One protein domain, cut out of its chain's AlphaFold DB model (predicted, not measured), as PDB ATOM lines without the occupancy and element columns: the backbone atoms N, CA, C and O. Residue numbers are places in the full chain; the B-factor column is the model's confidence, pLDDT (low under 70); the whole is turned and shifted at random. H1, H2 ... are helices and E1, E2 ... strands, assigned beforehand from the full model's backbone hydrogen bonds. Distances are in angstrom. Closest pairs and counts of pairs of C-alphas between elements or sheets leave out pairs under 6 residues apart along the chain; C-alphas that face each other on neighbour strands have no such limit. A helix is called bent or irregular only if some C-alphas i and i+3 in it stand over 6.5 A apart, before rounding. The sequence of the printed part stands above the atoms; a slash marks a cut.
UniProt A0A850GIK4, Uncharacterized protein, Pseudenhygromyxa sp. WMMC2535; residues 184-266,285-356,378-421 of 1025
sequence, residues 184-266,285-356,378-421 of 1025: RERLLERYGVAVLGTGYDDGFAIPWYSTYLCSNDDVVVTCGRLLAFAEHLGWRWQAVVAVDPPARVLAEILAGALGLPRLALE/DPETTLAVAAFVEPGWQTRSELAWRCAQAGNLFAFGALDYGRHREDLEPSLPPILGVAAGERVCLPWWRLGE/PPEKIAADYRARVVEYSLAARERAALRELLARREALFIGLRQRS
ATOM      1  N   ARG A 184      33.216  29.820 -27.657       72.94
ATOM      2  CA  ARG A 184      32.499  28.684 -27.075       72.94
ATOM      3  C   ARG A 184      33.450  27.612 -26.568       72.94
ATOM      4  O   ARG A 184      33.259  27.142 -25.456       72.94
ATOM      5  N   GLU A 185      34.443  27.209 -27.356       73.56
ATOM      6  CA  GLU A 185      35.397  26.181 -26.931       73.56
ATOM      7  C   GLU A 185      36.153  26.600 -25.680       73.56
ATOM      8  O   GLU A 185      36.318  25.788 -24.781       73.56
ATOM      9  N   ARG A 186      36.519  27.879 -25.564       73.25
ATOM     10  CA  ARG A 186      37.121  28.389 -24.331       73.25
ATOM     11  C   ARG A 186      36.150  28.385 -23.167       73.25
ATOM     12  O   ARG A 186      36.532  27.962 -22.085       73.25
ATOM     13  N   LEU A 187      34.917  28.855 -23.360       75.94
ATOM     14  CA  LEU A 187      33.916  28.882 -22.291       75.94
ATOM     15  C   LEU A 187      33.565  27.470 -21.805       75.94
ATOM     16  O   LEU A 187      33.455  27.237 -20.602       75.94
ATOM     17  N   LEU A 188      33.483  26.518 -22.731       79.50
ATOM     18  CA  LEU A 188      33.241  25.113 -22.442       79.50
ATOM     19  C   LEU A 188      34.454  24.447 -21.785       79.50
ATOM     20  O   LEU A 188      34.310  23.847 -20.731       79.50
ATOM     21  N   GLU A 189      35.649  24.541 -22.366       76.06
ATOM     22  CA  GLU A 189      36.827  23.844 -21.836       76.06
ATOM     23  C   GLU A 189      37.361  24.463 -20.542       76.06
ATOM     24  O   GLU A 189      37.897  23.742 -19.703       76.06
ATOM     25  N   ARG A 190      37.241  25.786 -20.379       75.38
ATOM     26  CA  ARG A 190      37.789  26.500 -19.219       75.38
ATOM     27  C   ARG A 190      36.805  26.623 -18.066       75.38
ATOM     28  O   ARG A 190      37.230  26.545 -16.922       75.38
ATOM     29  N   TYR A 191      35.524  26.846 -18.357       76.81
ATOM     30  CA  TYR A 191      34.510  27.121 -17.331       76.81
ATOM     31  C   TYR A 191      33.387  26.075 -17.302       76.81
ATOM     32  O   TYR A 191      32.495  26.150 -16.461       76.81
ATOM     33  N   GLY A 192      33.400  25.100 -18.217       82.38
ATOM     34  CA  GLY A 192      32.358  24.081 -18.322       82.38
ATOM     35  C   GLY A 192      30.999  24.597 -18.779       82.38
ATOM     36  O   GLY A 192      29.993  23.910 -18.591       82.38
ATOM     37  N   VAL A 193      30.951  25.793 -19.366       85.25
ATOM     38  CA  VAL A 193      29.703  26.488 -19.693       85.25
ATOM     39  C   VAL A 193      29.163  26.035 -21.046       85.25
ATOM     40  O   VAL A 193      29.875  26.037 -22.053       85.25
ATOM     41  N   ALA A 194      27.875  25.695 -21.087       86.75
ATOM     42  CA  ALA A 194      27.147  25.462 -22.329       86.75
ATOM     43  C   ALA A 194      26.560  26.784 -22.847       86.75
ATOM     44  O   ALA A 194      25.721  27.388 -22.180       86.75
ATOM     45  N   VAL A 195      26.985  27.222 -24.038       85.31
ATOM     46  CA  VAL A 195      26.487  28.458 -24.664       85.31
ATOM     47  C   VAL A 195      25.481  28.135 -25.767       85.31
ATOM     48  O   VAL A 195      25.776  27.316 -26.640       85.31
ATOM     49  N   LEU A 196      24.300  28.756 -25.717       83.62
ATOM     50  CA  LEU A 196      23.174  28.451 -26.610       83.62
ATOM     51  C   LEU A 196      23.138  29.313 -27.881       83.62
ATOM     52  O   LEU A 196      22.631  28.856 -28.908       83.62
ATOM     53  N   GLY A 197      23.672  30.534 -27.831       76.88
ATOM     54  CA  GLY A 197      23.674  31.465 -28.958       76.88
ATOM     55  C   GLY A 197      22.370  32.248 -29.142       76.88
ATOM     56  O   GLY A 197      21.454  32.169 -28.319       76.88
ATOM     57  N   THR A 198      22.291  32.991 -30.246       75.81
ATOM     58  CA  THR A 198      21.150  33.841 -30.656       75.81
ATOM     59  C   THR A 198      20.501  33.362 -31.966       75.81
ATOM     60  O   THR A 198      20.836  32.294 -32.470       75.81
ATOM     61  N   GLY A 199      19.578  34.131 -32.555       66.44
ATOM     62  CA  GLY A 199      19.044  33.882 -33.898       66.44
ATOM     63  C   GLY A 199      20.055  34.101 -35.031       66.44
ATOM     64  O   GLY A 199      19.858  33.577 -36.126       66.44
ATOM     65  N   TYR A 200      21.150  34.824 -34.775       62.19
ATOM     66  CA  TYR A 200      22.165  35.172 -35.783       62.19
ATOM     67  C   TYR A 200      23.410  34.292 -35.728       62.19
ATOM     68  O   TYR A 200      24.183  34.247 -36.686       62.19
ATOM     69  N   ASP A 201      23.598  33.576 -34.624       64.69
ATOM     70  CA  ASP A 201      24.675  32.618 -34.454       64.69
ATOM     71  C   ASP A 201      24.107  31.229 -34.148       64.69
ATOM     72  O   ASP A 201      23.003  31.054 -33.644       64.69
ATOM     73  N   ASP A 202      24.861  30.198 -34.490       63.28
ATOM     74  CA  ASP A 202      24.489  28.800 -34.280       63.28
ATOM     75  C   ASP A 202      24.954  28.265 -32.915       63.28
ATOM     76  O   ASP A 202      25.040  27.052 -32.712       63.28
ATOM     77  N   GLY A 203      25.342  29.164 -32.006       61.25
ATOM     78  CA  GLY A 203      26.019  28.835 -30.764       61.25
ATOM     79  C   GLY A 203      27.441  28.308 -30.957       61.25
ATOM     80  O   GLY A 203      28.047  27.911 -29.972       61.25
ATOM     81  N   PHE A 204      28.005  28.249 -32.171       54.88
ATOM     82  CA  PHE A 204      29.386  27.803 -32.423       54.88
ATOM     83  C   PHE A 204      30.303  28.928 -32.863       54.88
ATOM     84  O   PHE A 204      31.394  29.097 -32.320       54.88
ATOM     85  N   ALA A 205      29.851  29.700 -33.842       53.84
ATOM     86  CA  ALA A 205      30.538  30.883 -34.319       53.84
ATOM     87  C   ALA A 205      29.969  32.101 -33.593       53.84
ATOM     88  O   ALA A 205      29.346  32.947 -34.220       53.84
ATOM     89  N   ILE A 206      30.144  32.162 -32.269       54.03
ATOM     90  CA  ILE A 206      29.784  33.353 -31.490       54.03
ATOM     91  C   ILE A 206      30.873  34.394 -31.770       54.03
ATOM     92  O   ILE A 206      32.001  34.209 -31.290       54.03
ATOM     93  N   PRO A 207      30.601  35.441 -32.570       49.97
ATOM     94  CA  PRO A 207      31.606  36.444 -32.873       49.97
ATOM     95  C   PRO A 207      31.994  37.162 -31.581       49.97
ATOM     96  O   PRO A 207      31.185  37.292 -30.660       49.97
ATOM     97  N   TRP A 208      33.225  37.665 -31.500       47.88
ATOM     98  CA  TRP A 208      33.568  38.629 -30.456       47.88
ATOM     99  C   TRP A 208      32.788  39.917 -30.746       47.88
ATOM    100  O   TRP A 208      33.194  40.720 -31.579       47.88
ATOM    101  N   TYR A 209      31.613  40.063 -30.134       47.06
ATOM    102  CA  TYR A 209      30.675  41.137 -30.447       47.06
ATOM    103  C   TYR A 209      31.309  42.527 -30.303       47.06
ATOM    104  O   TYR A 209      31.792  42.897 -29.232       47.06
ATOM    105  N   SER A 210      31.193  43.341 -31.353       36.12
ATOM    106  CA  SER A 210      31.012  44.783 -31.206       36.12
ATOM    107  C   SER A 210      29.510  45.077 -31.319       36.12
ATOM    108  O   SER A 210      28.891  44.816 -32.344       36.12
ATOM    109  N   THR A 211      28.907  45.530 -30.210       45.34
ATOM    110  CA  THR A 211      27.546  46.108 -30.106       45.34
ATOM    111  C   THR A 211      26.460  45.453 -30.975       45.34
ATOM    112  O   THR A 211      26.044  46.011 -31.988       45.34
ATOM    113  N   TYR A 212      25.962  44.293 -30.543       44.34
ATOM    114  CA  TYR A 212      24.766  43.664 -31.106       44.34
ATOM    115  C   TYR A 212      23.541  43.925 -30.208       44.34
ATOM    116  O   TYR A 212      23.638  43.796 -28.987       44.34
ATOM    117  N   LEU A 213      22.398  44.293 -30.800       51.50
ATOM    118  CA  LEU A 213      21.118  44.451 -30.097       51.50
ATOM    119  C   LEU A 213      20.325  43.148 -30.199       51.50
ATOM    120  O   LEU A 213      19.874  42.786 -31.280       51.50
ATOM    121  N   CYS A 214      20.142  42.469 -29.069       58.00
ATOM    122  CA  CYS A 214      19.337  41.254 -28.989       58.00
ATOM    123  C   CYS A 214      17.863  41.564 -29.303       58.00
ATOM    124  O   CYS A 214      17.243  42.402 -28.647       58.00
ATOM    125  N   SER A 215      17.315  40.909 -30.323       63.44
ATOM    126  CA  SER A 215      15.913  41.012 -30.722       63.44
ATOM    127  C   SER A 215      15.019  40.057 -29.923       63.44
ATOM    128  O   SER A 215      15.482  39.080 -29.333       63.44
ATOM    129  N   ASN A 216      13.703  40.281 -29.951       68.06
ATOM    130  CA  ASN A 216      12.753  39.348 -29.331       68.06
ATOM    131  C   ASN A 216      12.794  37.963 -29.994       68.06
ATOM    132  O   ASN A 216      12.549  36.953 -29.338       68.06
ATOM    133  N   ASP A 217      13.145  37.906 -31.279       72.50
ATOM    134  CA  ASP A 217      13.340  36.648 -31.996       72.50
ATOM    135  C   ASP A 217      14.582  35.908 -31.493       72.50
ATOM    136  O   ASP A 217      14.533  34.690 -31.348       72.50
ATOM    137  N   ASP A 218      15.649  36.620 -31.122       72.56
ATOM    138  CA  ASP A 218      16.814  36.004 -30.483       72.56
ATOM    139  C   ASP A 218      16.436  35.370 -29.145       72.56
ATOM    140  O   ASP A 218      16.816  34.234 -28.887       72.56
ATOM    141  N   VAL A 219      15.616  36.046 -28.333       77.62
ATOM    142  CA  VAL A 219      15.107  35.484 -27.072       77.62
ATOM    143  C   VAL A 219      14.303  34.207 -27.317       77.62
ATOM    144  O   VAL A 219      14.506  33.210 -26.619       77.62
ATOM    145  N   VAL A 220      13.419  34.215 -28.323       80.38
ATOM    146  CA  VAL A 220      12.625  33.039 -28.710       80.38
ATOM    147  C   VAL A 220      13.533  31.888 -29.142       80.38
ATOM    148  O   VAL A 220      13.351  30.767 -28.671       80.38
ATOM    149  N   VAL A 221      14.530  32.160 -29.987       81.12
ATOM    150  CA  VAL A 221      15.489  31.159 -30.472       81.12
ATOM    151  C   VAL A 221      16.335  30.603 -29.325       81.12
ATOM    152  O   VAL A 221      16.427  29.385 -29.179       81.12
ATOM    153  N   THR A 222      16.910  31.451 -28.468       86.31
ATOM    154  CA  THR A 222      17.723  31.018 -27.321       86.31
ATOM    155  C   THR A 222      16.902  30.157 -26.356       86.31
ATOM    156  O   THR A 222      17.364  29.092 -25.939       86.31
ATOM    157  N   CYS A 223      15.666  30.563 -26.032       89.19
ATOM    158  CA  CYS A 223      14.769  29.773 -25.182       89.19
ATOM    159  C   CYS A 223      14.371  28.454 -25.856       89.19
ATOM    160  O   CYS A 223      14.415  27.405 -25.219       89.19
ATOM    161  N   GLY A 224      14.042  28.480 -27.148       88.88
ATOM    162  CA  GLY A 224      13.737  27.279 -27.925       88.88
ATOM    163  C   GLY A 224      14.902  26.284 -27.946       88.88
ATOM    164  O   GLY A 224      14.701  25.086 -27.755       88.88
ATOM    165  N   ARG A 225      16.145  26.768 -28.077       87.38
ATOM    166  CA  ARG A 225      17.357  25.940 -27.978       87.38
ATOM    167  C   ARG A 225      17.547  25.349 -26.586       87.38
ATOM    168  O   ARG A 225      17.869  24.168 -26.490       87.38
ATOM    169  N   LEU A 226      17.315  26.125 -25.521       90.62
ATOM    170  CA  LEU A 226      17.355  25.615 -24.145       90.62
ATOM    171  C   LEU A 226      16.373  24.452 -23.963       90.62
ATOM    172  O   LEU A 226      16.750  23.415 -23.422       90.62
ATOM    173  N   LEU A 227      15.134  24.607 -24.440       89.94
ATOM    174  CA  LEU A 227      14.103  23.572 -24.347       89.94
ATOM    175  C   LEU A 227      14.464  22.329 -25.160       89.94
ATOM    176  O   LEU A 227      14.364  21.220 -24.647       89.94
ATOM    177  N   ALA A 228      14.955  22.504 -26.387       84.69
ATOM    178  CA  ALA A 228      15.382  21.384 -27.218       84.69
ATOM    179  C   ALA A 228      16.589  20.642 -26.613       84.69
ATOM    180  O   ALA A 228      16.678  19.416 -26.691       84.69
ATOM    181  N   PHE A 229      17.515  21.364 -25.971       83.19
ATOM    182  CA  PHE A 229      18.626  20.761 -25.231       83.19
ATOM    183  C   PHE A 229      18.117  20.011 -24.004       83.19
ATOM    184  O   PHE A 229      18.547  18.885 -23.764       83.19
ATOM    185  N   ALA A 230      17.179  20.598 -23.258       85.88
ATOM    186  CA  ALA A 230      16.565  19.961 -22.104       85.88
ATOM    187  C   ALA A 230      15.853  18.660 -22.487       85.88
ATOM    188  O   ALA A 230      16.065  17.633 -21.844       85.88
ATOM    189  N   GLU A 231      15.074  18.678 -23.568       83.88
ATOM    190  CA  GLU A 231      14.404  17.500 -24.112       83.88
ATOM    191  C   GLU A 231      15.421  16.423 -24.512       83.88
ATOM    192  O   GLU A 231      15.336  15.282 -24.056       83.88
ATOM    193  N   HIS A 232      16.430  16.791 -25.306       78.81
ATOM    194  CA  HIS A 232      17.407  15.840 -25.829       78.81
ATOM    195  C   HIS A 232      18.324  15.245 -24.752       78.81
ATOM    196  O   HIS A 232      18.684  14.071 -24.816       78.81
ATOM    197  N   LEU A 233      18.709  16.047 -23.756       77.25
ATOM    198  CA  LEU A 233      19.574  15.632 -22.646       77.25
ATOM    199  C   LEU A 233      18.785  15.041 -21.469       77.25
ATOM    200  O   LEU A 233      19.382  14.596 -20.482       77.25
ATOM    201  N   GLY A 234      17.453  15.024 -21.568       79.81
ATOM    202  CA  GLY A 234      16.556  14.527 -20.533       79.81
ATOM    203  C   GLY A 234      16.601  15.349 -19.244       79.81
ATOM    204  O   GLY A 234      16.405  14.790 -18.165       79.81
ATOM    205  N   TRP A 235      16.886  16.650 -19.330       85.62
ATOM    206  CA  TRP A 235      16.840  17.543 -18.175       85.62
ATOM    207  C   TRP A 235      15.402  17.673 -17.685       85.62
ATOM    208  O   TRP A 235      14.485  17.961 -18.451       85.62
ATOM    209  N   ARG A 236      15.199  17.442 -16.387       86.19
ATOM    210  CA  ARG A 236      13.885  17.544 -15.752       86.19
ATOM    211  C   ARG A 236      13.940  18.546 -14.617       86.19
ATOM    212  O   ARG A 236      14.796  18.452 -13.736       86.19
ATOM    213  N   TRP A 237      13.009  19.484 -14.652       93.00
ATOM    214  CA  TRP A 237      12.787  20.468 -13.604       93.00
ATOM    215  C   TRP A 237      11.366  20.309 -13.068       93.00
ATOM    216  O   TRP A 237      10.488  19.812 -13.772       93.00
ATOM    217  N   GLN A 238      11.152  20.693 -11.818       94.12
ATOM    218  CA  GLN A 238       9.847  20.714 -11.158       94.12
ATOM    219  C   GLN A 238       9.293  22.133 -11.042       94.12
ATOM    220  O   GLN A 238       8.096  22.295 -10.832       94.12
ATOM    221  N   ALA A 239      10.146  23.146 -11.193       95.12
ATOM    222  CA  ALA A 239       9.775  24.547 -11.096       95.12
ATOM    223  C   ALA A 239      10.776  25.448 -11.832       95.12
ATOM    224  O   ALA A 239      11.902  25.031 -12.123       95.12
ATOM    225  N   VAL A 240      10.374  26.692 -12.091       95.75
ATOM    226  CA  VAL A 240      11.236  27.760 -12.623       95.75
ATOM    227  C   VAL A 240      11.190  28.961 -11.679       95.75
ATOM    228  O   VAL A 240      10.118  29.328 -11.203       95.75
ATOM    229  N   VAL A 241      12.328  29.594 -11.404       94.94
ATOM    230  CA  VAL A 241      12.414  30.789 -10.549       94.94
ATOM    231  C   VAL A 241      13.228  31.880 -11.238       94.94
ATOM    232  O   VAL A 241      14.276  31.604 -11.815       94.94
ATOM    233  N   ALA A 242      12.743  33.121 -11.189       90.25
ATOM    234  CA  ALA A 242      13.508  34.287 -11.625       90.25
ATOM    235  C   ALA A 242      14.428  34.737 -10.484       90.25
ATOM    236  O   ALA A 242      13.943  35.011  -9.388       90.25
ATOM    237  N   VAL A 243      15.734  34.795 -10.740       86.44
ATOM    238  CA  VAL A 243      16.755  35.213  -9.761       86.44
ATOM    239  C   VAL A 243      16.758  36.730  -9.573       86.44
ATOM    240  O   VAL A 243      17.058  37.216  -8.488       86.44
ATOM    241  N   ASP A 244      16.402  37.470 -10.619       80.06
ATOM    242  CA  ASP A 244      16.345  38.927 -10.630       80.06
ATOM    243  C   ASP A 244      15.029  39.416 -11.275       80.06
ATOM    244  O   ASP A 244      14.384  38.665 -12.020       80.06
ATOM    245  N   PRO A 245      14.570  40.650 -10.981       78.62
ATOM    246  CA  PRO A 245      13.323  41.166 -11.545       78.62
ATOM    247  C   PRO A 245      13.281  41.181 -13.087       78.62
ATOM    248  O   PRO A 245      12.250  40.780 -13.637       78.62
ATOM    249  N   PRO A 246      14.357  41.561 -13.810       76.50
ATOM    250  CA  PRO A 246      14.381  41.479 -15.274       76.50
ATOM    251  C   PRO A 246      14.161  40.065 -15.840       76.50
ATOM    252  O   PRO A 246      13.558  39.911 -16.903       76.50
ATOM    253  N   ALA A 247      14.572  39.014 -15.127       83.69
ATOM    254  CA  ALA A 247      14.398  37.627 -15.556       83.69
ATOM    255  C   ALA A 247      12.946  37.115 -15.477       83.69
ATOM    256  O   ALA A 247      12.671  36.007 -15.945       83.69
ATOM    257  N   ARG A 248      12.000  37.881 -14.911       84.94
ATOM    258  CA  ARG A 248      10.603  37.440 -14.707       84.94
ATOM    259  C   ARG A 248       9.914  37.016 -15.999       84.94
ATOM    260  O   ARG A 248       9.277  35.968 -16.022       84.94
ATOM    261  N   VAL A 249      10.080  37.782 -17.078       83.31
ATOM    262  CA  VAL A 249       9.478  37.456 -18.382       83.31
ATOM    263  C   VAL A 249      10.060  36.151 -18.937       83.31
ATOM    264  O   VAL A 249       9.312  35.288 -19.387       83.31
ATOM    265  N   LEU A 250      11.380  35.957 -18.846       86.25
ATOM    266  CA  LEU A 250      12.036  34.719 -19.286       86.25
ATOM    267  C   LEU A 250      11.577  33.513 -18.465       86.25
ATOM    268  O   LEU A 250      11.281  32.460 -19.027       86.25
ATOM    269  N   ALA A 251      11.478  33.673 -17.143       90.12
ATOM    270  CA  ALA A 251      10.969  32.637 -16.259       90.12
ATOM    271  C   ALA A 251       9.517  32.270 -16.601       90.12
ATOM    272  O   ALA A 251       9.196  31.088 -16.637       90.12
ATOM    273  N   GLU A 252       8.661  33.244 -16.925       89.62
ATOM    274  CA  GLU A 252       7.271  33.016 -17.356       89.62
ATOM    275  C   GLU A 252       7.153  32.330 -18.727       89.62
ATOM    276  O   GLU A 252       6.269  31.488 -18.947       89.62
ATOM    277  N   ILE A 253       8.049  32.663 -19.662       88.25
ATOM    278  CA  ILE A 253       8.145  31.992 -20.963       88.25
ATOM    279  C   ILE A 253       8.539  30.525 -20.756       88.25
ATOM    280  O   ILE A 253       7.841  29.633 -21.239       88.25
ATOM    281  N   LEU A 254       9.618  30.272 -20.009       93.06
ATOM    282  CA  LEU A 254      10.161  28.930 -19.789       93.06
ATOM    283  C   LEU A 254       9.239  28.062 -18.925       93.06
ATOM    284  O   LEU A 254       8.986  26.916 -19.285       93.06
ATOM    285  N   ALA A 255       8.680  28.601 -17.837       94.31
ATOM    286  CA  ALA A 255       7.695  27.910 -17.003       94.31
ATOM    287  C   ALA A 255       6.477  27.491 -17.831       94.31
ATOM    288  O   ALA A 255       6.053  26.336 -17.795       94.31
ATOM    289  N   GLY A 256       5.964  28.413 -18.649       91.25
ATOM    290  CA  GLY A 256       4.834  28.151 -19.526       91.25
ATOM    291  C   GLY A 256       5.123  27.136 -20.629       91.25
ATOM    292  O   GLY A 256       4.266  26.305 -20.916       91.25
ATOM    293  N   ALA A 257       6.313  27.178 -21.231       89.31
ATOM    294  CA  ALA A 257       6.713  26.233 -22.271       89.31
ATOM    295  C   ALA A 257       6.987  24.823 -21.716       89.31
ATOM    296  O   ALA A 257       6.670  23.834 -22.371       89.31
ATOM    297  N   LEU A 258       7.525  24.724 -20.494       89.50
ATOM    298  CA  LEU A 258       7.781  23.454 -19.803       89.50
ATOM    299  C   LEU A 258       6.544  22.895 -19.078       89.50
ATOM    300  O   LEU A 258       6.559  21.742 -18.653       89.50
ATOM    301  N   GLY A 259       5.488  23.697 -18.907       91.19
ATOM    302  CA  GLY A 259       4.319  23.331 -18.103       91.19
ATOM    303  C   GLY A 259       4.630  23.203 -16.607       91.19
ATOM    304  O   GLY A 259       4.039  22.364 -15.929       91.19
ATOM    305  N   LEU A 260       5.575  23.998 -16.100       93.62
ATOM    306  CA  LEU A 260       6.040  23.965 -14.713       93.62
ATOM    307  C   LEU A 260       5.534  25.178 -13.921       93.62
ATOM    308  O   LEU A 260       5.333  26.247 -14.502       93.62
ATOM    309  N   PRO A 261       5.355  25.056 -12.596       94.00
ATOM    310  CA  PRO A 261       5.074  26.204 -11.747       94.00
ATOM    311  C   PRO A 261       6.244  27.198 -11.751       94.00
ATOM    312  O   PRO A 261       7.412  26.810 -11.635       94.00
ATOM    313  N   ARG A 262       5.918  28.495 -11.825       92.25
ATOM    314  CA  ARG A 262       6.862  29.569 -11.503       92.25
ATOM    315  C   ARG A 262       6.837  29.827  -9.998       92.25
ATOM    316  O   ARG A 262       5.775  30.073  -9.433       92.25
ATOM    317  N   LEU A 263       8.004  29.826  -9.364       91.44
ATOM    318  CA  LEU A 263       8.166  30.250  -7.975       91.44
ATOM    319  C   LEU A 263       8.473  31.752  -7.924       91.44
ATOM    320  O   LEU A 263       9.175  32.292  -8.783       91.44
ATOM    321  N   ALA A 264       7.927  32.436  -6.922       81.62
ATOM    322  CA  ALA A 264       8.278  33.815  -6.615       81.62
ATOM    323  C   ALA A 264       9.329  33.824  -5.501       81.62
ATOM    324  O   ALA A 264       9.174  33.121  -4.505       81.62
ATOM    325  N   LEU A 265      10.381  34.624  -5.669       79.19
ATOM    326  CA  LEU A 265      11.170  35.082  -4.532       79.19
ATOM    327  C   LEU A 265      10.344  36.185  -3.870       79.19
ATOM    328  O   LEU A 265       9.953  37.129  -4.557       79.19
ATOM    329  N   GLU A 266       9.999  36.027  -2.591       66.38
ATOM    330  CA  GLU A 266       9.357  37.105  -1.838       66.38
ATOM    331  C   GLU A 266      10.288  38.320  -1.891       66.38
ATOM    332  O   GLU A 266      11.467  38.216  -1.553       66.38
ATOM    333  N   ASP A 285      14.053  23.742  -3.774       91.69
ATOM    334  CA  ASP A 285      15.015  22.674  -4.031       91.69
ATOM    335  C   ASP A 285      15.891  23.033  -5.250       91.69
ATOM    336  O   ASP A 285      15.396  23.033  -6.388       91.69
ATOM    337  N   PRO A 286      17.192  23.331  -5.056       90.62
ATOM    338  CA  PRO A 286      18.076  23.734  -6.140       90.62
ATOM    339  C   PRO A 286      18.391  22.599  -7.113       90.62
ATOM    340  O   PRO A 286      18.839  22.873  -8.225       90.62
ATOM    341  N   GLU A 287      18.167  21.333  -6.739       89.06
ATOM    342  CA  GLU A 287      18.391  20.187  -7.625       89.06
ATOM    343  C   GLU A 287      17.261  20.014  -8.644       89.06
ATOM    344  O   GLU A 287      17.470  19.488  -9.741       89.06
ATOM    345  N   THR A 288      16.065  20.510  -8.338       91.38
ATOM    346  CA  THR A 288      14.882  20.333  -9.188       91.38
ATOM    347  C   THR A 288      14.332  21.639  -9.758       91.38
ATOM    348  O   THR A 288      13.479  21.587 -10.643       91.38
ATOM    349  N   THR A 289      14.853  22.800  -9.364       94.31
ATOM    350  CA  THR A 289      14.375  24.113  -9.831       94.31
ATOM    351  C   THR A 289      15.309  24.732 -10.867       94.31
ATOM    352  O   THR A 289      16.500  24.850 -10.610       94.31
ATOM    353  N   LEU A 290      14.783  25.182 -12.015       95.25
ATOM    354  CA  LEU A 290      15.527  26.001 -12.982       95.25
ATOM    355  C   LEU A 290      15.549  27.461 -12.514       95.25
ATOM    356  O   LEU A 290      14.527  28.146 -12.548       95.25
ATOM    357  N   ALA A 291      16.714  27.946 -12.103       94.31
ATOM    358  CA  ALA A 291      16.947  29.359 -11.851       94.31
ATOM    359  C   ALA A 291      17.244  30.084 -13.169       94.31
ATOM    360  O   ALA A 291      18.084  29.643 -13.956       94.31
ATOM    361  N   VAL A 292      16.560  31.201 -13.398       92.62
ATOM    362  CA  VAL A 292      16.720  32.045 -14.582       92.62
ATOM    363  C   VAL A 292      17.223  33.404 -14.134       92.62
ATOM    364  O   VAL A 292      16.556  34.087 -13.359       92.62
ATOM    365  N   ALA A 293      18.398  33.784 -14.618       88.56
ATOM    366  CA  ALA A 293      18.970  35.104 -14.427       88.56
ATOM    367  C   ALA A 293      18.987  35.845 -15.757       88.56
ATOM    368  O   ALA A 293      19.193  35.254 -16.825       88.56
ATOM    369  N   ALA A 294      18.782  37.150 -15.694       81.50
ATOM    370  CA  ALA A 294      18.786  37.951 -16.889       81.50
ATOM    371  C   ALA A 294      20.247  38.200 -17.312       81.50
ATOM    372  O   ALA A 294      20.697  37.778 -18.380       81.50
ATOM    373  N   PHE A 295      21.028  38.756 -16.387       78.00
ATOM    374  CA  PHE A 295      22.478  38.846 -16.492       78.00
ATOM    375  C   PHE A 295      23.136  38.436 -15.182       78.00
ATOM    376  O   PHE A 295      22.603  38.676 -14.102       78.00
ATOM    377  N   VAL A 296      24.327  37.857 -15.280       77.88
ATOM    378  CA  VAL A 296      25.186  37.608 -14.119       77.88
ATOM    379  C   VAL A 296      26.385  38.549 -14.140       77.88
ATOM    380  O   VAL A 296      27.147  38.578 -15.103       77.88
ATOM    381  N   GLU A 297      26.545  39.339 -13.082       78.62
ATOM    382  CA  GLU A 297      27.713  40.208 -12.891       78.62
ATOM    383  C   GLU A 297      28.843  39.467 -12.156       78.62
ATOM    384  O   GLU A 297      28.567  38.497 -11.441       78.62
ATOM    385  N   PRO A 298      30.107  39.921 -12.231       76.19
ATOM    386  CA  PRO A 298      31.176  39.367 -11.406       76.19
ATOM    387  C   PRO A 298      30.804  39.380  -9.914       76.19
ATOM    388  O   PRO A 298      30.430  40.413  -9.360       76.19
ATOM    389  N   GLY A 299      30.908  38.222  -9.255       74.19
ATOM    390  CA  GLY A 299      30.544  38.061  -7.843       74.19
ATOM    391  C   GLY A 299      29.061  37.781  -7.576       74.19
ATOM    392  O   GLY A 299      28.646  37.809  -6.422       74.19
ATOM    393  N   TRP A 300      28.246  37.478  -8.592       81.50
ATOM    394  CA  TRP A 300      26.834  37.100  -8.415       81.50
ATOM    395  C   TRP A 300      26.617  35.938  -7.423       81.50
ATOM    396  O   TRP A 300      25.578  35.878  -6.769       81.50
ATOM    397  N   GLN A 301      27.612  35.060  -7.250       79.12
ATOM    398  CA  GLN A 301      27.567  33.931  -6.315       79.12
ATOM    399  C   GLN A 301      27.353  34.370  -4.864       79.12
ATOM    400  O   GLN A 301      26.720  33.660  -4.091       79.12
ATOM    401  N   THR A 302      27.897  35.530  -4.483       76.94
ATOM    402  CA  THR A 302      27.784  36.051  -3.114       76.94
ATOM    403  C   THR A 302      26.515  36.869  -2.904       76.94
ATOM    404  O   THR A 302      26.157  37.142  -1.763       76.94
ATOM    405  N   ARG A 303      25.833  37.255  -3.992       77.19
ATOM    406  CA  ARG A 303      24.605  38.061  -3.957       77.19
ATOM    407  C   ARG A 303      23.328  37.226  -3.967       77.19
ATOM    408  O   ARG A 303      22.294  37.733  -3.567       77.19
ATOM    409  N   SER A 304      23.381  35.979  -4.440       83.75
ATOM    410  CA  SER A 304      22.229  35.073  -4.423       83.75
ATOM    411  C   SER A 304      22.665  33.640  -4.133       83.75
ATOM    412  O   SER A 304      23.127  32.914  -5.018       83.75
ATOM    413  N   GLU A 305      22.474  33.209  -2.881       84.56
ATOM    414  CA  GLU A 305      22.770  31.837  -2.450       84.56
ATOM    415  C   GLU A 305      21.949  30.807  -3.244       84.56
ATOM    416  O   GLU A 305      22.456  29.746  -3.610       84.56
ATOM    417  N   LEU A 306      20.692  31.128  -3.570       86.19
ATOM    418  CA  LEU A 306      19.843  30.258  -4.380       86.19
ATOM    419  C   LEU A 306      20.405  30.079  -5.789       86.19
ATOM    420  O   LEU A 306      20.548  28.946  -6.248       86.19
ATOM    421  N   ALA A 307      20.739  31.178  -6.475       86.94
ATOM    422  CA  ALA A 307      21.312  31.104  -7.813       86.94
ATOM    423  C   ALA A 307      22.599  30.278  -7.799       86.94
ATOM    424  O   ALA A 307      22.819  29.462  -8.694       86.94
ATOM    425  N   TRP A 308      23.424  30.457  -6.764       87.75
ATOM    426  CA  TRP A 308      24.653  29.702  -6.574       87.75
ATOM    427  C   TRP A 308      24.399  28.201  -6.412       87.75
ATOM    428  O   TRP A 308      24.982  27.395  -7.138       87.75
ATOM    429  N   ARG A 309      23.489  27.809  -5.514       90.00
ATOM    430  CA  ARG A 309      23.131  26.400  -5.291       90.00
ATOM    431  C   ARG A 309      22.505  25.770  -6.539       90.00
ATOM    432  O   ARG A 309      22.857  24.647  -6.895       90.00
ATOM    433  N   CYS A 310      21.644  26.498  -7.253       90.38
ATOM    434  CA  CYS A 310      21.108  26.055  -8.540       90.38
ATOM    435  C   CYS A 310      22.236  25.892  -9.564       90.38
ATOM    436  O   CYS A 310      22.296  24.882 -10.258       90.38
ATOM    437  N   ALA A 311      23.184  26.825  -9.644       89.62
ATOM    438  CA  ALA A 311      24.322  26.696 -10.545       89.62
ATOM    439  C   ALA A 311      25.174  25.464 -10.235       89.62
ATOM    440  O   ALA A 311      25.480  24.724 -11.165       89.62
ATOM    441  N   GLN A 312      25.473  25.192  -8.958       89.00
ATOM    442  CA  GLN A 312      26.177  23.979  -8.522       89.00
ATOM    443  C   GLN A 312      25.451  22.702  -8.954       89.00
ATOM    444  O   GLN A 312      26.091  21.753  -9.404       89.00
ATOM    445  N   ALA A 313      24.120  22.709  -8.899       89.06
ATOM    446  CA  ALA A 313      23.302  21.617  -9.398       89.06
ATOM    447  C   ALA A 313      23.227  21.559 -10.934       89.06
ATOM    448  O   ALA A 313      22.732  20.571 -11.449       89.06
ATOM    449  N   GLY A 314      23.710  22.554 -11.689       88.94
ATOM    450  CA  GLY A 314      23.585  22.627 -13.155       88.94
ATOM    451  C   GLY A 314      22.276  23.264 -13.642       88.94
ATOM    452  O   GLY A 314      21.855  23.029 -14.769       88.94
ATOM    453  N   ASN A 315      21.624  24.035 -12.778       92.38
ATOM    454  CA  ASN A 315      20.258  24.541 -12.896       92.38
ATOM    455  C   ASN A 315      20.140  26.055 -13.023       92.38
ATOM    456  O   ASN A 315      19.052  26.595 -12.849       92.38
ATOM    457  N   LEU A 316      21.234  26.752 -13.302       93.00
ATOM    458  CA  LEU A 316      21.191  28.185 -13.549       93.00
ATOM    459  C   LEU A 316      21.362  28.456 -15.044       93.00
ATOM    460  O   LEU A 316      22.414  28.172 -15.620       93.00
ATOM    461  N   PHE A 317      20.321  29.025 -15.641       93.38
ATOM    462  CA  PHE A 317      20.361  29.623 -16.966       93.38
ATOM    463  C   PHE A 317      20.472  31.136 -16.819       93.38
ATOM    464  O   PHE A 317      19.560  31.780 -16.305       93.38
ATOM    465  N   ALA A 318      21.583  31.703 -17.278       89.31
ATOM    466  CA  ALA A 318      21.698  33.142 -17.449       89.31
ATOM    467  C   ALA A 318      21.577  33.473 -18.930       89.31
ATOM    468  O   ALA A 318      22.239  32.845 -19.758       89.31
ATOM    469  N   PHE A 319      20.773  34.468 -19.288       82.62
ATOM    470  CA  PHE A 319      20.724  34.870 -20.689       82.62
ATOM    471  C   PHE A 319      22.019  35.555 -21.129       82.62
ATOM    472  O   PHE A 319      22.480  35.309 -22.239       82.62
ATOM    473  N   GLY A 320      22.650  36.340 -20.254       79.50
ATOM    474  CA  GLY A 320      23.977  36.902 -20.490       79.50
ATOM    475  C   GLY A 320      24.864  36.948 -19.246       79.50
ATOM    476  O   GLY A 320      24.410  36.743 -18.124       79.50
ATOM    477  N   ALA A 321      26.148  37.236 -19.447       70.19
ATOM    478  CA  ALA A 321      27.122  37.511 -18.388       70.19
ATOM    479  C   ALA A 321      27.738  38.894 -18.626       70.19
ATOM    480  O   ALA A 321      27.923  39.269 -19.781       70.19
ATOM    481  N   LEU A 322      28.027  39.664 -17.576       62.62
ATOM    482  CA  LEU A 322      28.755  40.929 -17.688       62.62
ATOM    483  C   LEU A 322      30.233  40.689 -17.403       62.62
ATOM    484  O   LEU A 322      30.572  40.022 -16.438       62.62
ATOM    485  N   ASP A 323      31.107  41.281 -18.218       63.78
ATOM    486  CA  ASP A 323      32.550  41.318 -17.950       63.78
ATOM    487  C   ASP A 323      33.156  39.943 -17.593       63.78
ATOM    488  O   ASP A 323      33.811  39.756 -16.566       63.78
ATOM    489  N   TYR A 324      32.939  38.955 -18.475       64.06
ATOM    490  CA  TYR A 324      33.416  37.573 -18.305       64.06
ATOM    491  C   TYR A 324      34.925  37.468 -17.988       64.06
ATOM    492  O   TYR A 324      35.361  36.483 -17.398       64.06
ATOM    493  N   GLY A 325      35.730  38.474 -18.353       59.34
ATOM    494  CA  GLY A 325      37.165  38.531 -18.067       59.34
ATOM    495  C   GLY A 325      37.505  38.772 -16.592       59.34
ATOM    496  O   GLY A 325      38.568  38.329 -16.154       59.34
ATOM    497  N   ARG A 326      36.617  39.421 -15.825       62.62
ATOM    498  CA  ARG A 326      36.770  39.656 -14.375       62.62
ATOM    499  C   ARG A 326      36.169  38.568 -13.492       62.62
ATOM    500  O   ARG A 326      36.330  38.618 -12.271       62.62
ATOM    501  N   HIS A 327      35.520  37.566 -14.076       61.66
ATOM    502  CA  HIS A 327      35.114  36.360 -13.361       61.66
ATOM    503  C   HIS A 327      36.374  35.549 -12.996       61.66
ATOM    504  O   HIS A 327      36.865  34.732 -13.774       61.66
ATOM    505  N   ARG A 328      36.930  35.866 -11.818       53.72
ATOM    506  CA  ARG A 328      38.203  35.371 -11.268       53.72
ATOM    507  C   ARG A 328      38.342  33.845 -11.339       53.72
ATOM    508  O   ARG A 328      37.395  33.119 -11.056       53.72
ATOM    509  N   GLU A 329      39.540  33.383 -11.691       52.81
ATOM    510  CA  GLU A 329      39.889  31.961 -11.881       52.81
ATOM    511  C   GLU A 329      39.959  31.186 -10.557       52.81
ATOM    512  O   GLU A 329      39.793  29.974 -10.519       52.81
ATOM    513  N   ASP A 330      40.163  31.907  -9.462       57.97
ATOM    514  CA  ASP A 330      40.296  31.409  -8.099       57.97
ATOM    515  C   ASP A 330      38.950  31.215  -7.368       57.97
ATOM    516  O   ASP A 330      38.922  30.710  -6.246       57.97
ATOM    517  N   LEU A 331      37.826  31.569  -8.005       54.69
ATOM    518  CA  LEU A 331      36.469  31.367  -7.487       54.69
ATOM    519  C   LEU A 331      35.710  30.386  -8.393       54.69
ATOM    520  O   LEU A 331      34.967  30.798  -9.280       54.69
ATOM    521  N   GLU A 332      35.893  29.080  -8.198       56.03
ATOM    522  CA  GLU A 332      35.091  28.075  -8.904       56.03
ATOM    523  C   GLU A 332      33.697  27.893  -8.272       56.03
ATOM    524  O   GLU A 332      33.620  27.639  -7.066       56.03
ATOM    525  N   PRO A 333      32.609  27.873  -9.078       58.94
ATOM    526  CA  PRO A 333      32.474  28.396 -10.453       58.94
ATOM    527  C   PRO A 333      32.216  29.904 -10.571       58.94
ATOM    528  O   PRO A 333      31.284  30.458  -9.988       58.94
ATOM    529  N   SER A 334      32.961  30.564 -11.457       69.75
ATOM    530  CA  SER A 334      32.824  31.999 -11.686       69.75
ATOM    531  C   SER A 334      31.687  32.350 -12.670       69.75
ATOM    532  O   SER A 334      31.116  33.435 -12.563       69.75
ATOM    533  N   LEU A 335      31.270  31.424 -13.545       81.12
ATOM    534  CA  LEU A 335      30.198  31.589 -14.545       81.12
ATOM    535  C   LEU A 335      29.041  30.578 -14.357       81.12
ATOM    536  O   LEU A 335      29.247  29.515 -13.771       81.12
ATOM    537  N   PRO A 336      27.822  30.887 -14.845       85.06
ATOM    538  CA  PRO A 336      26.662  30.005 -14.770       85.06
ATOM    539  C   PRO A 336      26.816  28.817 -15.734       85.06
ATOM    540  O   PRO A 336      27.383  28.980 -16.813       85.06
ATOM    541  N   PRO A 337      26.281  27.631 -15.391       86.25
ATOM    542  CA  PRO A 337      26.450  26.415 -16.183       86.25
ATOM    543  C   PRO A 337      25.856  26.525 -17.592       86.25
ATOM    544  O   PRO A 337      26.399  25.936 -18.529       86.25
ATOM    545  N   ILE A 338      24.758  27.271 -17.754       87.56
ATOM    546  CA  ILE A 338      24.113  27.502 -19.047       87.56
ATOM    547  C   ILE A 338      24.059  29.005 -19.309       87.56
ATOM    548  O   ILE A 338      23.532  29.767 -18.494       87.56
ATOM    549  N   LEU A 339      24.569  29.415 -20.468       85.12
ATOM    550  CA  LEU A 339      24.599  30.803 -20.905       85.12
ATOM    551  C   LEU A 339      23.863  30.960 -22.241       85.12
ATOM    552  O   LEU A 339      24.117  30.220 -23.191       85.12
ATOM    553  N   GLY A 340      22.966  31.939 -22.336       78.69
ATOM    554  CA  GLY A 340      22.333  32.310 -23.601       78.69
ATOM    555  C   GLY A 340      23.355  32.905 -24.566       78.69
ATOM    556  O   GLY A 340      23.626  32.342 -25.624       78.69
ATOM    557  N   VAL A 341      23.987  34.005 -24.153       72.19
ATOM    558  CA  VAL A 341      24.920  34.812 -24.944       72.19
ATOM    559  C   VAL A 341      26.126  35.225 -24.092       72.19
ATOM    560  O   VAL A 341      25.988  35.598 -22.928       72.19
ATOM    561  N   ALA A 342      27.330  35.204 -24.668       53.81
ATOM    562  CA  ALA A 342      28.527  35.745 -24.024       53.81
ATOM    563  C   ALA A 342      28.615  37.269 -24.242       53.81
ATOM    564  O   ALA A 342      28.899  37.709 -25.355       53.81
ATOM    565  N   ALA A 343      28.379  38.073 -23.201       57.44
ATOM    566  CA  ALA A 343      28.523  39.534 -23.231       57.44
ATOM    567  C   ALA A 343      29.685  40.004 -22.315       57.44
ATOM    568  O   ALA A 343      30.092  39.305 -21.392       57.44
ATOM    569  N   GLY A 344      30.306  41.153 -22.611       48.22
ATOM    570  CA  GLY A 344      31.497  41.698 -21.923       48.22
ATOM    571  C   GLY A 344      31.596  43.229 -22.061       48.22
ATOM    572  O   GLY A 344      30.790  43.783 -22.800       48.22
ATOM    573  N   GLU A 345      32.548  43.880 -21.354       38.19
ATOM    574  CA  GLU A 345      32.644  45.297 -20.863       38.19
ATOM    575  C   GLU A 345      32.120  46.504 -21.704       38.19
ATOM    576  O   GLU A 345      32.241  47.647 -21.266       38.19
ATOM    577  N   ARG A 346      31.493  46.339 -22.869       37.19
ATOM    578  CA  ARG A 346      30.807  47.418 -23.608       37.19
ATOM    579  C   ARG A 346      29.439  47.014 -24.167       37.19
ATOM    580  O   ARG A 346      29.110  47.364 -25.299       37.19
ATOM    581  N   VAL A 347      28.622  46.306 -23.388       35.28
ATOM    582  CA  VAL A 347      27.209  46.087 -23.739       35.28
ATOM    583  C   VAL A 347      26.304  46.920 -22.834       35.28
ATOM    584  O   VAL A 347      26.100  46.607 -21.664       35.28
ATOM    585  N   CYS A 348      25.762  47.992 -23.422       33.00
ATOM    586  CA  CYS A 348      24.606  48.737 -22.936       33.00
ATOM    587  C   CYS A 348      23.340  47.898 -23.152       33.00
ATOM    588  O   CYS A 348      22.816  47.860 -24.264       33.00
ATOM    589  N   LEU A 349      22.824  47.269 -22.099       34.53
ATOM    590  CA  LEU A 349      21.435  46.818 -22.042       34.53
ATOM    591  C   LEU A 349      20.865  47.118 -20.649       34.53
ATOM    592  O   LEU A 349      21.209  46.434 -19.690       34.53
ATOM    593  N   PRO A 350      19.960  48.099 -20.510       31.78
ATOM    594  CA  PRO A 350      18.989  48.101 -19.433       31.78
ATOM    595  C   PRO A 350      17.866  47.135 -19.825       31.78
ATOM    596  O   PRO A 350      17.033  47.440 -20.676       31.78
ATOM    597  N   TRP A 351      17.844  45.947 -19.223       38.91
ATOM    598  CA  TRP A 351      16.860  44.913 -19.561       38.91
ATOM    599  C   TRP A 351      15.499  45.059 -18.869       38.91
ATOM    600  O   TRP A 351      14.592  44.270 -19.117       38.91
ATOM    601  N   TRP A 352      15.286  46.149 -18.124       41.28
ATOM    602  CA  TRP A 352      13.935  46.600 -17.763       41.28
ATOM    603  C   TRP A 352      13.082  46.994 -18.988       41.28
ATOM    604  O   TRP A 352      11.904  47.296 -18.838       41.28
ATOM    605  N   ARG A 353      13.651  46.927 -20.203       38.56
ATOM    606  CA  ARG A 353      13.002  47.179 -21.500       38.56
ATOM    607  C   ARG A 353      12.615  45.920 -22.292       38.56
ATOM    608  O   ARG A 353      12.299  46.012 -23.472       38.56
ATOM    609  N   LEU A 354      12.581  44.737 -21.669       36.66
ATOM    610  CA  LEU A 354      12.056  43.501 -22.292       36.66
ATOM    611  C   LEU A 354      10.525  43.501 -22.518       36.66
ATOM    612  O   LEU A 354       9.961  42.492 -22.938       36.66
ATOM    613  N   GLY A 355       9.862  44.637 -22.279       36.31
ATOM    614  CA  GLY A 355       8.513  44.937 -22.762       36.31
ATOM    615  C   GLY A 355       8.457  45.728 -24.080       36.31
ATOM    616  O   GLY A 355       7.373  45.952 -24.601       36.31
ATOM    617  N   GLU A 356       9.580  46.143 -24.674       36.00
ATOM    618  CA  GLU A 356       9.566  47.146 -25.751       36.00
ATOM    619  C   GLU A 356      10.256  46.640 -27.025       36.00
ATOM    620  O   GLU A 356      11.470  46.724 -27.214       36.00
ATOM    621  N   PRO A 378       1.774  43.386 -17.105       74.00
ATOM    622  CA  PRO A 378       2.423  42.461 -16.189       74.00
ATOM    623  C   PRO A 378       3.212  41.377 -16.966       74.00
ATOM    624  O   PRO A 378       2.801  41.024 -18.082       74.00
ATOM    625  N   PRO A 379       4.326  40.843 -16.415       72.88
ATOM    626  CA  PRO A 379       5.225  39.910 -17.108       72.88
ATOM    627  C   PRO A 379       4.534  38.710 -17.759       72.88
ATOM    628  O   PRO A 379       4.957  38.259 -18.820       72.88
ATOM    629  N   GLU A 380       3.442  38.221 -17.170       78.94
ATOM    630  CA  GLU A 380       2.661  37.093 -17.676       78.94
ATOM    631  C   GLU A 380       2.009  37.409 -19.031       78.94
ATOM    632  O   GLU A 380       1.930  36.539 -19.900       78.94
ATOM    633  N   LYS A 381       1.568  38.659 -19.238       74.19
ATOM    634  CA  LYS A 381       0.997  39.102 -20.521       74.19
ATOM    635  C   LYS A 381       2.072  39.229 -21.591       74.19
ATOM    636  O   LYS A 381       1.848  38.790 -22.711       74.19
ATOM    637  N   ILE A 382       3.234  39.775 -21.235       74.75
ATOM    638  CA  ILE A 382       4.372  39.891 -22.156       74.75
ATOM    639  C   ILE A 382       4.852  38.490 -22.558       74.75
ATOM    640  O   ILE A 382       5.047  38.206 -23.735       74.75
ATOM    641  N   ALA A 383       4.979  37.574 -21.595       78.69
ATOM    642  CA  ALA A 383       5.392  36.197 -21.846       78.69
ATOM    643  C   ALA A 383       4.406  35.420 -22.733       78.69
ATOM    644  O   ALA A 383       4.835  34.586 -23.536       78.69
ATOM    645  N   ALA A 384       3.101  35.685 -22.617       78.31
ATOM    646  CA  ALA A 384       2.081  35.038 -23.441       78.31
ATOM    647  C   ALA A 384       2.293  35.290 -24.946       78.31
ATOM    648  O   ALA A 384       2.119  34.358 -25.733       78.31
ATOM    649  N   ASP A 385       2.753  36.488 -25.324       77.19
ATOM    650  CA  ASP A 385       3.004  36.873 -26.721       77.19
ATOM    651  C   ASP A 385       4.120  36.022 -27.371       77.19
ATOM    652  O   ASP A 385       4.093  35.748 -28.574       77.19
ATOM    653  N   TYR A 386       5.089  35.547 -26.578       79.44
ATOM    654  CA  TYR A 386       6.251  34.790 -27.070       79.44
ATOM    655  C   TYR A 386       6.154  33.282 -26.838       79.44
ATOM    656  O   TYR A 386       6.786  32.507 -27.559       79.44
ATOM    657  N   ARG A 387       5.350  32.843 -25.862       81.31
ATOM    658  CA  ARG A 387       5.255  31.436 -25.439       81.31
ATOM    659  C   ARG A 387       4.932  30.488 -26.593       81.31
ATOM    660  O   ARG A 387       5.584  29.457 -26.720       81.31
ATOM    661  N   ALA A 388       3.960  30.837 -27.438       78.56
ATOM    662  CA  ALA A 388       3.573  29.997 -28.575       78.56
ATOM    663  C   ALA A 388       4.749  29.774 -29.540       78.56
ATOM    664  O   ALA A 388       5.038  28.642 -29.917       78.56
ATOM    665  N   ARG A 389       5.495  30.842 -29.848       78.62
ATOM    666  CA  ARG A 389       6.642  30.801 -30.766       78.62
ATOM    667  C   ARG A 389       7.799  29.966 -30.216       78.62
ATOM    668  O   ARG A 389       8.471  29.285 -30.981       78.62
ATOM    669  N   VAL A 390       8.019  30.003 -28.901       83.44
ATOM    670  CA  VAL A 390       9.048  29.193 -28.228       83.44
ATOM    671  C   VAL A 390       8.696  27.705 -28.262       83.44
ATOM    672  O   VAL A 390       9.569  26.885 -28.525       83.44
ATOM    673  N   VAL A 391       7.426  27.350 -28.035       78.94
ATOM    674  CA  VAL A 391       6.958  25.950 -28.077       78.94
ATOM    675  C   VAL A 391       6.983  25.381 -29.502       78.94
ATOM    676  O   VAL A 391       7.222  24.192 -29.686       78.94
ATOM    677  N   GLU A 392       6.748  26.216 -30.513       77.06
ATOM    678  CA  GLU A 392       6.778  25.823 -31.929       77.06
ATOM    679  C   GLU A 392       8.193  25.769 -32.529       77.06
ATOM    680  O   GLU A 392       8.368  25.323 -33.666       77.06
ATOM    681  N   TYR A 393       9.214  26.212 -31.791       80.31
ATOM    682  CA  TYR A 393      10.584  26.249 -32.282       80.31
ATOM    683  C   TYR A 393      11.165  24.835 -32.460       80.31
ATOM    684  O   TYR A 393      11.142  24.008 -31.552       80.31
ATOM    685  N   SER A 394      11.747  24.575 -33.633       75.25
ATOM    686  CA  SER A 394      12.426  23.319 -33.968       75.25
ATOM    687  C   SER A 394      13.871  23.587 -34.377       75.25
ATOM    688  O   SER A 394      14.126  24.450 -35.215       75.25
ATOM    689  N   LEU A 395      14.805  22.769 -33.878       72.56
ATOM    690  CA  LEU A 395      16.222  22.875 -34.236       72.56
ATOM    691  C   LEU A 395      16.457  22.648 -35.740       72.56
ATOM    692  O   LEU A 395      15.973  21.677 -36.335       72.56
ATOM    693  N   ALA A 396      17.277  23.497 -36.347       72.50
ATOM    694  CA  ALA A 396      17.832  23.335 -37.682       72.50
ATOM    695  C   ALA A 396      18.929  22.249 -37.716       72.50
ATOM    696  O   ALA A 396      19.490  21.837 -36.698       72.50
ATOM    697  N   ALA A 397      19.287  21.778 -38.918       68.31
ATOM    698  CA  ALA A 397      20.283  20.711 -39.098       68.31
ATOM    699  C   ALA A 397      21.665  21.047 -38.501       68.31
ATOM    700  O   ALA A 397      22.328  20.170 -37.941       68.31
ATOM    701  N   ARG A 398      22.073  22.318 -38.588       63.12
ATOM    702  CA  ARG A 398      23.338  22.832 -38.045       63.12
ATOM    703  C   ARG A 398      23.336  22.867 -36.514       63.12
ATOM    704  O   ARG A 398      24.289  22.417 -35.891       63.12
ATOM    705  N   GLU A 399      22.231  23.272 -35.899       68.81
ATOM    706  CA  GLU A 399      22.068  23.281 -34.436       68.81
ATOM    707  C   GLU A 399      22.021  21.851 -33.869       68.81
ATOM    708  O   GLU A 399      22.593  21.559 -32.820       68.81
ATOM    709  N   ARG A 400      21.451  20.897 -34.618       73.56
ATOM    710  CA  ARG A 400      21.565  19.463 -34.298       73.56
ATOM    711  C   ARG A 400      23.005  18.946 -34.368       73.56
ATOM    712  O   ARG A 400      23.339  17.981 -33.680       73.56
ATOM    713  N   ALA A 401      23.864  19.519 -35.211       69.31
ATOM    714  CA  ALA A 401      25.298  19.226 -35.171       69.31
ATOM    715  C   ALA A 401      25.948  19.834 -33.912       69.31
ATOM    716  O   ALA A 401      26.798  19.188 -33.300       69.31
ATOM    717  N   ALA A 402      25.459  20.992 -33.456       66.25
ATOM    718  CA  ALA A 402      25.887  21.641 -32.215       66.25
ATOM    719  C   ALA A 402      25.686  20.832 -30.962       66.25
ATOM    720  O   ALA A 402      26.593  20.714 -30.132       66.25
ATOM    721  N   LEU A 403      24.515  20.234 -30.884       72.44
ATOM    722  CA  LEU A 403      24.161  19.328 -29.821       72.44
ATOM    723  C   LEU A 403      25.048  18.074 -29.830       72.44
ATOM    724  O   LEU A 403      25.540  17.659 -28.783       72.44
ATOM    725  N   ARG A 404      25.331  17.515 -31.016       75.06
ATOM    726  CA  ARG A 404      26.216  16.349 -31.171       75.06
ATOM    727  C   ARG A 404      27.652  16.629 -30.725       75.06
ATOM    728  O   ARG A 404      28.249  15.785 -30.064       75.06
ATOM    729  N   GLU A 405      28.200  17.799 -31.044       74.75
ATOM    730  CA  GLU A 405      29.553  18.161 -30.605       74.75
ATOM    731  C   GLU A 405      29.625  18.409 -29.092       74.75
ATOM    732  O   GLU A 405      30.547  17.929 -28.432       74.75
ATOM    733  N   LEU A 406      28.630  19.097 -28.517       74.19
ATOM    734  CA  LEU A 406      28.554  19.299 -27.066       74.19
ATOM    735  C   LEU A 406      28.519  17.954 -26.323       74.19
ATOM    736  O   LEU A 406      29.232  17.766 -25.339       74.19
ATOM    737  N   LEU A 407      27.743  16.997 -26.840       73.06
ATOM    738  CA  LEU A 407      27.688  15.625 -26.333       73.06
ATOM    739  C   LEU A 407      29.029  14.889 -26.446       73.06
ATOM    740  O   LEU A 407      29.390  14.135 -25.540       73.06
ATOM    741  N   ALA A 408      29.777  15.108 -27.530       76.50
ATOM    742  CA  ALA A 408      31.108  14.532 -27.709       76.50
ATOM    743  C   ALA A 408      32.126  15.099 -26.700       76.50
ATOM    744  O   ALA A 408      33.026  14.383 -26.267       76.50
ATOM    745  N   ARG A 409      31.950  16.357 -26.276       79.06
ATOM    746  CA  ARG A 409      32.801  17.068 -25.304       79.06
ATOM    747  C   ARG A 409      32.226  17.098 -23.882       79.06
ATOM    748  O   ARG A 409      32.649  17.906 -23.061       79.06
ATOM    749  N   ARG A 410      31.295  16.197 -23.557       74.88
ATOM    750  CA  ARG A 410      30.563  16.176 -22.275       74.88
ATOM    751  C   ARG A 410      31.430  16.207 -21.014       74.88
ATOM    752  O   ARG A 410      30.986  16.733 -20.004       74.88
ATOM    753  N   GLU A 411      32.644  15.658 -21.053       78.38
ATOM    754  CA  GLU A 411      33.536  15.626 -19.886       78.38
ATOM    755  C   GLU A 411      34.043  17.019 -19.501       78.38
ATOM    756  O   GLU A 411      34.422  17.230 -18.352       78.38
ATOM    757  N   ALA A 412      33.998  17.969 -20.438       81.56
ATOM    758  CA  ALA A 412      34.324  19.364 -20.187       81.56
ATOM    759  C   ALA A 412      33.174  20.134 -19.517       81.56
ATOM    760  O   ALA A 412      33.410  21.223 -19.019       81.56
ATOM    761  N   LEU A 413      31.942  19.605 -19.487       82.00
ATOM    762  CA  LEU A 413      30.792  20.320 -18.926       82.00
ATOM    763  C   LEU A 413      30.917  20.536 -17.414       82.00
ATOM    764  O   LEU A 413      31.473  19.718 -16.673       82.00
ATOM    765  N   PHE A 414      30.282  21.612 -16.951       84.00
ATOM    766  CA  PHE A 414      30.132  21.926 -15.540       84.00
ATOM    767  C   PHE A 414      29.607  20.712 -14.750       84.00
ATOM    768  O   PHE A 414      28.729  19.982 -15.221       84.00
ATOM    769  N   ILE A 415      30.150  20.471 -13.549       81.81
ATOM    770  CA  ILE A 415      29.902  19.231 -12.793       81.81
ATOM    771  C   ILE A 415      28.410  18.984 -12.534       81.81
ATOM    772  O   ILE A 415      27.941  17.866 -12.740       81.81
ATOM    773  N   GLY A 416      27.651  20.034 -12.213       82.62
ATOM    774  CA  GLY A 416      26.201  19.952 -12.059       82.62
ATOM    775  C   GLY A 416      25.492  19.504 -13.342       82.62
ATOM    776  O   GLY A 416      24.682  18.584 -13.314       82.62
ATOM    777  N   LEU A 417      25.856  20.058 -14.507       81.44
ATOM    778  CA  LEU A 417      25.276  19.639 -15.793       81.44
ATOM    779  C   LEU A 417      25.582  18.176 -16.123       81.44
ATOM    780  O   LEU A 417      24.706  17.458 -16.617       81.44
ATOM    781  N   ARG A 418      26.805  17.721 -15.822       80.38
ATOM    782  CA  ARG A 418      27.199  16.313 -15.986       80.38
ATOM    783  C   ARG A 418      26.398  15.383 -15.078       80.38
ATOM    784  O   ARG A 418      25.995  14.318 -15.525       80.38
ATOM    785  N   GLN A 419      26.152  15.785 -13.832       77.81
ATOM    786  CA  GLN A 419      25.399  14.992 -12.855       77.81
ATOM    787  C   GLN A 419      23.896  14.930 -13.170       77.81
ATOM    788  O   GLN A 419      23.278  13.884 -12.980       77.81
ATOM    789  N   ARG A 420      23.308  16.024 -13.681       71.81
ATOM    790  CA  ARG A 420      21.879  16.106 -14.046       71.81
ATOM    791  C   ARG A 420      21.506  15.295 -15.269       71.81
ATOM    792  O   ARG A 420      20.406  14.754 -15.361       71.81
ATOM    793  N   SER A 421      22.370  15.321 -16.272       58.75
ATOM    794  CA  SER A 421      22.076  14.671 -17.535       58.75
ATOM    795  C   SER A 421      22.202  13.159 -17.341       58.75
ATOM    796  O   SER A 421      23.196  12.659 -16.822       58.75
TER     797      SER A 421
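This is residues 184 to 266, 285 to 356 and 378 to 421 of the 1025 residues of an uncharacterized protein of Pseudenhygromyxa sp. WMMC2535 (UniProt A0A850GIK4). A parallel sheet of four strands makes the core, between helices H2 and H3 over one face and H5 over the other. H6 packs on the far side of H2 and H3, H8 meets the end of H5, and H1 and H7 lie at the rim with long loops. The printed part has 199 residues, with eight named helices and four named strands, ordered H1 H2 E1 H3 E2 H4 H5 E3 E4 H6 H7 H8; the sheet's order is E1 E2 E3 E4. The class is mixed, helices and strands; the whole is compact, with a radius of gyration of the C-alphas of 15.3 A, and spans 40 by 40 by 35 A.

The strands are E1, residues 239 to 242, E2, 289 to 296, 17.8 A long, E3, 316 to 321, 12.1 A, and E4, 338 to 342. E2 bends by 62 degrees at residue 293. The helices are H1, residues 184 to 191, from C-alpha 184 at (32.499, 28.684, -27.075), H2, 216 to 233, 25.6 A, H3, 245 to 258, 20.3 A, H4, 300 to 303, H5, 305 to 313, 12.4 A, H6, 379 to 391, 17.8 A, H7, 397 to 408, 16.9 A, and H8, 415 to 420, ending at C-alpha 420 at (21.879, 16.106, -14.046). H3 and H6 are irregular: C-alphas 246 and 249, and 385 and 388, are each 7.1 A apart.

E1 and E2 have N 292 and O 241 at 2.8 A, E2 and E3 N 293 and O 317 at 2.9 A, and E3 and E4 N 340 and O 318 at 2.8 A, within hydrogen-bond range. H2 and H3 are on one face and H5 is on the opposite face, three layers. H3 runs along the strands, over E1 and E2, at a height over the sheet of 7.0 A. H5 runs across them, over E2, at 8.4 A. E2, H4 H5, E3 form a strand-helix-strand unit, two parallel neighbour strands with helices between, with a right-handed crossover. H6 touches H3, closest C-alphas Val 249 and Pro 379, 5.1 A, at a steep tilt of 42 degrees. H5 touches H8, closest C-alphas Ala 313 and Gly 416, 4.3 A, about perpendicular at 74 degrees. Every O i to N i+4 pair is within hydrogen-bond range in H1, H2, H5, H7 and H8; H3 has 8 of 10, H6 5 of 9, and H4 is too short for such a pair.

The farthest C-alphas, Glu 266 and Ala 397, are 42.1 A apart. Residues 267 to 284 and 357 to 377 are not printed, with gaps of 15.7 A and 12.8 A between C-alphas. The links H1 to H2 and E3 to E4 are long. The mean pLDDT of the printed part is 75.1; 53 residues are under 70, among them 199 to 216, 322 to 334 and 342 to 356.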